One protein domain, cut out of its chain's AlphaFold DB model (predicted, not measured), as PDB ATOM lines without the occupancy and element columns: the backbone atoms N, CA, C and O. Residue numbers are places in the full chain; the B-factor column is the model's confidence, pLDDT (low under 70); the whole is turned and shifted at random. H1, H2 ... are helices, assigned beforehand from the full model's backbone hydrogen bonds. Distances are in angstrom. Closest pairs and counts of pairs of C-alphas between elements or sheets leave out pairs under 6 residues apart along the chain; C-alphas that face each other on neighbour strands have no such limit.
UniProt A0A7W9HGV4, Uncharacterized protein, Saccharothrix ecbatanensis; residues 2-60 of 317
ATOM      1  N   VAL A   2     271.674 700.704 386.449       90.56
ATOM      2  CA  VAL A   2     271.474 701.128 387.857       90.56
ATOM      3  C   VAL A   2     271.709 702.635 388.037       90.56
ATOM      4  O   VAL A   2     270.819 703.322 388.520       90.56
ATOM      5  N   TYR A   3     272.819 703.169 387.512       91.88
ATOM      6  CA  TYR A   3     273.082 704.615 387.484       91.88
ATOM      7  C   TYR A   3     271.985 705.439 386.795       91.88
ATOM      8  O   TYR A   3     271.617 706.492 387.297       91.88
ATOM      9  N   LEU A   4     271.406 704.937 385.698       92.31
ATOM     10  CA  LEU A   4     270.284 705.596 385.018       92.31
ATOM     11  C   LEU A   4     269.048 705.687 385.918       92.31
ATOM     12  O   LEU A   4     268.381 706.712 385.916       92.31
ATOM     13  N   LEU A   5     268.745 704.643 386.695       91.69
ATOM     14  CA  LEU A   5     267.598 704.652 387.610       91.69
ATOM     15  C   LEU A   5     267.825 705.570 388.812       91.69
ATOM     16  O   LEU A   5     266.897 706.258 389.221       91.69
ATOM     17  N   LEU A   6     269.046 705.601 389.350       92.19
ATOM     18  CA  LEU A   6     269.409 706.527 390.424       92.19
ATOM     19  C   LEU A   6     269.318 707.981 389.943       92.19
ATOM     20  O   LEU A   6     268.685 708.803 390.597       92.19
ATOM     21  N   ALA A   7     269.863 708.275 388.761       93.69
ATOM     22  CA  ALA A   7     269.764 709.597 388.152       93.69
ATOM     23  C   ALA A   7     268.317 709.977 387.812       93.69
ATOM     24  O   ALA A   7     267.936 711.124 388.002       93.69
ATOM     25  N   ALA A   8     267.482 709.031 387.374       91.88
ATOM     26  CA  ALA A   8     266.061 709.289 387.136       91.88
ATOM     27  C   ALA A   8     265.294 709.610 388.430       91.88
ATOM     28  O   ALA A   8     264.290 710.305 388.378       91.88
ATOM     29  N   GLY A   9     265.767 709.135 389.589       90.88
ATOM     30  CA  GLY A   9     265.243 709.560 390.888       90.88
ATOM     31  C   GLY A   9     265.661 710.982 391.272       90.88
ATOM     32  O   GLY A   9     264.898 711.674 391.936       90.88
ATOM     33  N   LEU A  10     266.849 711.422 390.846       92.44
ATOM     34  CA  LEU A  10     267.341 712.790 391.061       92.44
ATOM     35  C   LEU A  10     266.687 713.803 390.108       92.44
ATOM     36  O   LEU A  10     266.482 714.951 390.482       92.44
ATOM     37  N   PHE A  11     266.367 713.366 388.892       93.50
ATOM     38  CA  PHE A  11     265.769 714.161 387.822       93.50
ATOM     39  C   PHE A  11     264.375 713.624 387.482       93.50
ATOM     40  O   PHE A  11     264.122 713.190 386.354       93.50
ATOM     41  N   ALA A  12     263.498 713.579 388.485       90.56
ATOM     42  CA  ALA A  12     262.178 712.952 388.387       90.56
ATOM     43  C   ALA A  12     261.265 713.619 387.340       90.56
ATOM     44  O   ALA A  12     260.350 712.986 386.817       90.56
ATOM     45  N   GLU A  13     261.540 714.879 387.012       93.88
ATOM     46  CA  GLU A  13     260.859 715.678 385.997       93.88
ATOM     47  C   GLU A  13     261.297 715.366 384.554       93.88
ATOM     48  O   GLU A  13     260.656 715.811 383.602       93.88
ATOM     49  N   ALA A  14     262.382 714.606 384.368       93.00
ATOM     50  CA  ALA A  14     262.987 714.358 383.065       93.00
ATOM     51  C   ALA A  14     262.685 712.951 382.522       93.00
ATOM     52  O   ALA A  14     262.700 711.942 383.231       93.00
ATOM     53  N   GLY A  15     262.493 712.851 381.204       91.00
ATOM     54  CA  GLY A  15     262.362 711.557 380.534       91.00
ATOM     55  C   GLY A  15     263.688 710.783 380.514       91.00
ATOM     56  O   GLY A  15     264.762 711.379 380.457       91.00
ATOM     57  N   TYR A  16     263.652 709.445 380.460       91.69
ATOM     58  CA  TYR A  16     264.871 708.609 380.498       91.69
ATOM     59  C   TYR A  16     265.958 708.997 379.479       91.69
ATOM     60  O   TYR A  16     267.139 708.846 379.774       91.69
ATOM     61  N   ARG A  17     265.587 709.499 378.291       91.81
ATOM     62  CA  ARG A  17     266.557 709.982 377.288       91.81
ATOM     63  C   ARG A  17     267.261 711.270 377.725       91.81
ATOM     64  O   ARG A  17     268.450 711.411 377.479       91.81
ATOM     65  N   GLN A  18     266.548 712.178 378.389       93.06
ATOM     66  CA  GLN A  18     267.126 713.403 378.948       93.06
ATOM     67  C   GLN A  18     268.023 713.080 380.146       93.06
ATOM     68  O   GLN A  18     269.127 713.605 380.240       93.06
ATOM     69  N   VAL A  19     267.600 712.157 381.016       94.44
ATOM     70  CA  VAL A  19     268.441 711.658 382.117       94.44
ATOM     71  C   VAL A  19     269.711 711.003 381.572       94.44
ATOM     72  O   VAL A  19     270.799 711.246 382.087       94.44
ATOM     73  N   TRP A  20     269.596 710.205 380.505       93.12
ATOM     74  CA  TRP A  20     270.754 709.625 379.830       93.12
ATOM     75  C   TRP A  20     271.694 710.702 379.287       93.12
ATOM     76  O   TRP A  20     272.882 710.644 379.574       93.12
ATOM     77  N   ALA A  21     271.166 711.702 378.575       92.44
ATOM     78  CA  ALA A  21     271.963 712.816 378.064       92.44
ATOM     79  C   ALA A  21     272.724 713.535 379.191       92.44
ATOM     80  O   ALA A  21     273.923 713.755 379.065       92.44
ATOM     81  N   ARG A  22     272.068 713.810 380.330       93.88
ATOM     82  CA  ARG A  22     272.712 714.402 381.520       93.88
ATOM     83  C   ARG A  22     273.825 713.516 382.087       93.88
ATOM     84  O   ARG A  22     274.866 714.030 382.474       93.88
ATOM     85  N   LEU A  23     273.628 712.196 382.123       92.75
ATOM     86  CA  LEU A  23     274.631 711.250 382.626       92.75
ATOM     87  C   LEU A  23     275.898 711.179 381.770       92.75
ATOM     88  O   LEU A  23     276.952 710.834 382.296       92.75
ATOM     89  N   VAL A  24     275.791 711.456 380.471       93.00
ATOM     90  CA  VAL A  24     276.897 711.285 379.515       93.00
ATOM     91  C   VAL A  24     277.475 712.609 379.019       93.00
ATOM     92  O   VAL A  24     278.429 712.596 378.253       93.00
ATOM     93  N   ALA A  25     276.937 713.744 379.479       91.75
ATOM     94  CA  ALA A  25     277.291 715.090 379.022       91.75
ATOM     95  C   ALA A  25     278.762 715.498 379.246       91.75
ATOM     96  O   ALA A  25     279.176 716.521 378.726       91.75
ATOM     97  N   GLY A  26     279.537 714.734 380.023       90.38
ATOM     98  CA  GLY A  26     280.969 714.971 380.255       90.38
ATOM     99  C   GLY A  26     281.882 713.868 379.715       90.38
ATOM    100  O   GLY A  26     283.014 713.749 380.170       90.38
ATOM    101  N   LEU A  27     281.379 713.006 378.824       91.62
ATOM    102  CA  LEU A  27     282.111 711.853 378.279       91.62
ATOM    103  C   LEU A  27     282.544 712.070 376.820       91.62
ATOM    104  O   LEU A  27     282.591 711.117 376.039       91.62
ATOM    105  N   ASP A  28     282.833 713.316 376.442       87.19
ATOM    106  CA  ASP A  28     283.255 713.662 375.086       87.19
ATOM    107  C   ASP A  28     284.483 712.848 374.649       87.19
ATOM    108  O   ASP A  28     285.415 712.610 375.418       87.19
ATOM    109  N   GLY A  29     284.469 712.384 373.398       87.69
ATOM    110  CA  GLY A  29     285.529 711.539 372.835       87.69
ATOM    111  C   GLY A  29     285.454 710.055 373.215       87.69
ATOM    112  O   GLY A  29     286.210 709.259 372.659       87.69
ATOM    113  N   LEU A  30     284.532 709.646 374.096       91.56
ATOM    114  CA  LEU A  30     284.287 708.235 374.399       91.56
ATOM    115  C   LEU A  30     283.117 707.673 373.573       91.56
ATOM    116  O   LEU A  30     282.117 708.359 373.353       91.56
ATOM    117  N   PRO A  31     283.180 706.398 373.140       89.69
ATOM    118  CA  PRO A  31     282.059 705.750 372.475       89.69
ATOM    119  C   PRO A  31     280.940 705.473 373.489       89.69
ATOM    120  O   PRO A  31     280.993 704.517 374.264       89.69
ATOM    121  N   VAL A  32     279.903 706.314 373.479       89.25
ATOM    122  CA  VAL A  32     278.740 706.192 374.366       89.25
ATOM    123  C   VAL A  32     277.516 705.708 373.588       89.25
ATOM    124  O   VAL A  32     277.185 706.212 372.519       89.25
ATOM    125  N   ALA A  33     276.804 704.724 374.142       85.69
ATOM    126  CA  ALA A  33     275.583 704.201 373.536       85.69
ATOM    127  C   ALA A  33     274.450 705.245 373.508       85.69
ATOM    128  O   ALA A  33     274.256 705.992 374.465       85.69
ATOM    129  N   MET A  34     273.628 705.222 372.455       87.31
ATOM    130  CA  MET A  34     272.416 706.042 372.341       87.31
ATOM    131  C   MET A  34     271.169 705.163 372.495       87.31
ATOM    132  O   MET A  34     270.744 704.519 371.533       87.31
ATOM    133  N   PRO A  35     270.576 705.072 373.701       89.25
ATOM    134  CA  PRO A  35     269.446 704.187 373.935       89.25
ATOM    135  C   PRO A  35     268.205 704.658 373.173       89.25
ATOM    136  O   PRO A  35     267.826 705.831 373.210       89.25
ATOM    137  N   THR A  36     267.514 703.707 372.546       90.88
ATOM    138  CA  THR A  36     266.159 703.925 372.030       90.88
ATOM    139  C   THR A  36     265.183 704.185 373.184       90.88
ATOM    140  O   THR A  36     265.467 703.888 374.346       90.88
ATOM    141  N   SER A  37     263.991 704.706 372.880       86.56
ATOM    142  CA  SER A  37     262.957 704.984 373.890       86.56
ATOM    143  C   SER A  37     262.544 703.745 374.701       86.56
ATOM    144  O   SER A  37     262.217 703.862 375.881       86.56
ATOM    145  N   SER A  38     262.598 702.551 374.104       89.94
ATOM    146  CA  SER A  38     262.207 701.290 374.744       89.94
ATOM    147  C   SER A  38     263.347 700.585 375.492       89.94
ATOM    148  O   SER A  38     263.079 699.762 376.376       89.94
ATOM    149  N   ALA A  39     264.610 700.917 375.198       91.38
ATOM    150  CA  ALA A  39     265.776 700.259 375.787       91.38
ATOM    151  C   ALA A  39     265.814 700.337 377.330       91.38
ATOM    152  O   ALA A  39     266.059 699.297 377.957       91.38
ATOM    153  N   PRO A  40     265.497 701.479 377.989       90.25
ATOM    154  CA  PRO A  40     265.447 701.540 379.447       90.25
ATOM    155  C   PRO A  40     264.432 700.570 380.059       90.25
ATOM    156  O   PRO A  40     264.745 699.859 381.015       90.25
ATOM    157  N   ALA A  41     263.234 700.478 379.477       88.62
ATOM    158  CA  ALA A  41     262.186 699.582 379.959       88.62
ATOM    159  C   ALA A  41     262.586 698.102 379.828       88.62
ATOM    160  O   ALA A  41     262.378 697.319 380.758       88.62
ATOM    161  N   GLN A  42     263.202 697.718 378.706       91.75
ATOM    162  CA  GLN A  42     263.694 696.353 378.492       91.75
ATOM    163  C   GLN A  42     264.809 695.990 379.478       91.75
ATOM    164  O   GLN A  42     264.770 694.929 380.101       91.75
ATOM    165  N   ALA A  43     265.784 696.879 379.670       91.25
ATOM    166  CA  ALA A  43     266.884 696.627 380.591       91.25
ATOM    167  C   ALA A  43     266.431 696.605 382.062       91.25
ATOM    168  O   ALA A  43     266.939 695.783 382.822       91.25
ATOM    169  N   ARG A  44     265.424 697.401 382.462       90.50
ATOM    170  CA  ARG A  44     264.794 697.281 383.793       90.50
ATOM    171  C   ARG A  44     264.181 695.898 384.022       90.50
ATOM    172  O   ARG A  44     264.369 695.338 385.097       90.50
ATOM    173  N   ARG A  45     263.492 695.334 383.019       89.75
ATOM    174  CA  ARG A  45     262.924 693.976 383.111       89.75
ATOM    175  C   ARG A  45     264.000 692.902 383.258       89.75
ATOM    176  O   ARG A  45     263.830 692.012 384.077       89.75
ATOM    177  N   ARG A  46     265.107 693.006 382.511       91.81
ATOM    178  CA  ARG A  46     266.217 692.038 382.598       91.81
ATOM    179  C   ARG A  46     266.948 692.077 383.940       91.81
ATOM    180  O   ARG A  46     267.347 691.040 384.442       91.81
ATOM    181  N   ILE A  47     267.154 693.272 384.492       91.50
ATOM    182  CA  ILE A  47     267.961 693.462 385.709       91.50
ATOM    183  C   ILE A  47     267.147 693.198 386.981       91.50
ATOM    184  O   ILE A  47     267.687 692.719 387.979       91.50
ATOM    185  N   GLY A  48     265.850 693.513 386.959       91.88
ATOM    186  CA  GLY A  48     264.976 693.363 388.117       91.88
ATOM    187  C   GLY A  48     265.345 694.286 389.286       91.88
ATOM    188  O   GLY A  48     266.093 695.256 389.149       91.88
ATOM    189  N   ALA A  49     264.781 693.994 390.459       91.50
ATOM    190  CA  ALA A  49     264.928 694.828 391.656       91.50
ATOM    191  C   ALA A  49     266.149 694.473 392.525       91.50
ATOM    192  O   ALA A  49     266.467 695.217 393.452       91.50
ATOM    193  N   ALA A  50     266.824 693.348 392.262       94.88
ATOM    194  CA  ALA A  50     267.884 692.842 393.134       94.88
ATOM    195  C   ALA A  50     269.057 693.829 393.306       94.88
ATOM    196  O   ALA A  50     269.431 694.074 394.454       94.88
ATOM    197  N   PRO A  51     269.578 694.492 392.250       94.62
ATOM    198  CA  PRO A  51     270.660 695.461 392.433       94.62
ATOM    199  C   PRO A  51     270.236 696.690 393.235       94.62
ATOM    200  O   PRO A  51     270.977 697.130 394.103       94.62
ATOM    201  N   LEU A  52     269.021 697.206 393.015       93.12
ATOM    202  CA  LEU A  52     268.503 698.337 393.793       93.12
ATOM    203  C   LEU A  52     268.293 697.963 395.263       93.12
ATOM    204  O   LEU A  52     268.582 698.764 396.146       93.12
ATOM    205  N   ARG A  53     267.845 696.731 395.537       94.31
ATOM    206  CA  ARG A  53     267.746 696.202 396.901       94.31
ATOM    207  C   ARG A  53     269.122 696.114 397.564       94.31
ATOM    208  O   ARG A  53     269.234 696.481 398.729       94.31
ATOM    209  N   ALA A  54     270.145 695.655 396.844       95.38
ATOM    210  CA  ALA A  54     271.512 695.594 397.354       95.38
ATOM    211  C   ALA A  54     272.080 696.997 397.630       95.38
ATOM    212  O   ALA A  54     272.608 697.234 398.713       95.38
ATOM    213  N   SER A  55     271.900 697.949 396.707       94.19
ATOM    214  CA  SER A  55     272.311 699.345 396.910       94.19
ATOM    215  C   SER A  55     271.588 699.990 398.092       94.19
ATOM    216  O   SER A  55     272.223 700.653 398.905       94.19
ATOM    217  N   PHE A  56     270.279 699.755 398.235       94.69
ATOM    218  CA  PHE A  56     269.528 700.201 399.404       94.69
ATOM    219  C   PHE A  56     270.091 699.592 400.687       94.69
ATOM    220  O   PHE A  56     270.351 700.322 401.630       94.69
ATOM    221  N   ALA A  57     270.320 698.277 400.727       93.94
ATOM    222  CA  ALA A  57     270.842 697.606 401.916       93.94
ATOM    223  C   ALA A  57     272.231 698.123 402.331       93.94
ATOM    224  O   ALA A  57     272.514 698.187 403.523       93.94
ATOM    225  N   LEU A  58     273.066 698.512 401.363       95.12
ATOM    226  CA  LEU A  58     274.388 699.088 401.609       95.12
ATOM    227  C   LEU A  58     274.317 700.515 402.177       95.12
ATOM    228  O   LEU A  58     275.130 700.878 403.021       95.12
ATOM    229  N   LEU A  59     273.369 701.323 401.697       93.38
ATOM    230  CA  LEU A  59     273.251 702.745 402.045       93.38
ATOM    231  C   LEU A  59     272.258 703.019 403.181       93.38
ATOM    232  O   LEU A  59     272.228 704.127 403.715       93.38
ATOM    233  N   ALA A  60     271.422 702.041 403.533       95.88
ATOM    234  CA  ALA A  60     270.404 702.192 404.555       95.88
ATOM    235  C   ALA A  60     271.044 702.481 405.915       95.88
ATOM    236  O   ALA A  60     271.865 701.718 406.426       95.88
TER     237      ALA A  60
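AT A GLANCE: This is residues 2 to 60 of the 317 residues of an uncharacterized protein of Saccharothrix ecbatanensis (UniProt A0A7W9HGV4). Four short helices make a loose, open arrangement: H1 and H2 pack together about perpendicular to each other, while the long link of residues 25 to 38, H3 and H4 follow one another in a wide U round that pair. Residues 25 to 31 of the link stick out as a free loop. The printed part has 59 residues with four named helices, H1, H2, H3 and H4 in that order, and no named strand; the class is all helix. It is only just loose, close to compact, with a radius of gyration of the C-alphas of 12.5 A, and it spans 35 by 24 by 22 A.

IN THESE COORDINATES: Find C-alpha 2 at (271.474, 701.128, 387.857); from there H1 runs through residues 2 to 10, 12.8 A. H2 holds residues 16 to 24, 12.4 A. Go on to C-alpha 39 at (265.776, 700.259, 375.787), where H3, residues 39 to 47, begins and runs 12.2 A. H4, residues 50 to 59, runs 14.4 A to C-alpha 59 at (273.251, 702.745, 402.045).

HOW THE PARTS SIT: H1 and H2 touch, about perpendicular at 74 degrees; their closest C-alphas, of Ala 8 and Val 19, are 6.0 A apart. H1 and H4 are close but not clearly touching, with the closest C-alphas, of Val 2 and Leu 52, 7.2 A apart. H2 and H3 are also close but not clearly touching, with the closest C-alphas, of Tyr 16 and Pro 40, 7.2 A apart. H1 and H3 are near each other, H3 and H4 meet only through their link, and H2 and H4 are apart. In H1, H2, H3 and H4 every O i to N i+4 pair is within hydrogen-bond range.

THE WHOLE: Look to Gly 29 and Ala 60 for the two C-alphas farthest apart, 36.4 A. The printed part has no cut. The link from H2 to H3 is long; the other two are tight. The mean pLDDT of the printed part is 91.8, and no printed residue is under 70.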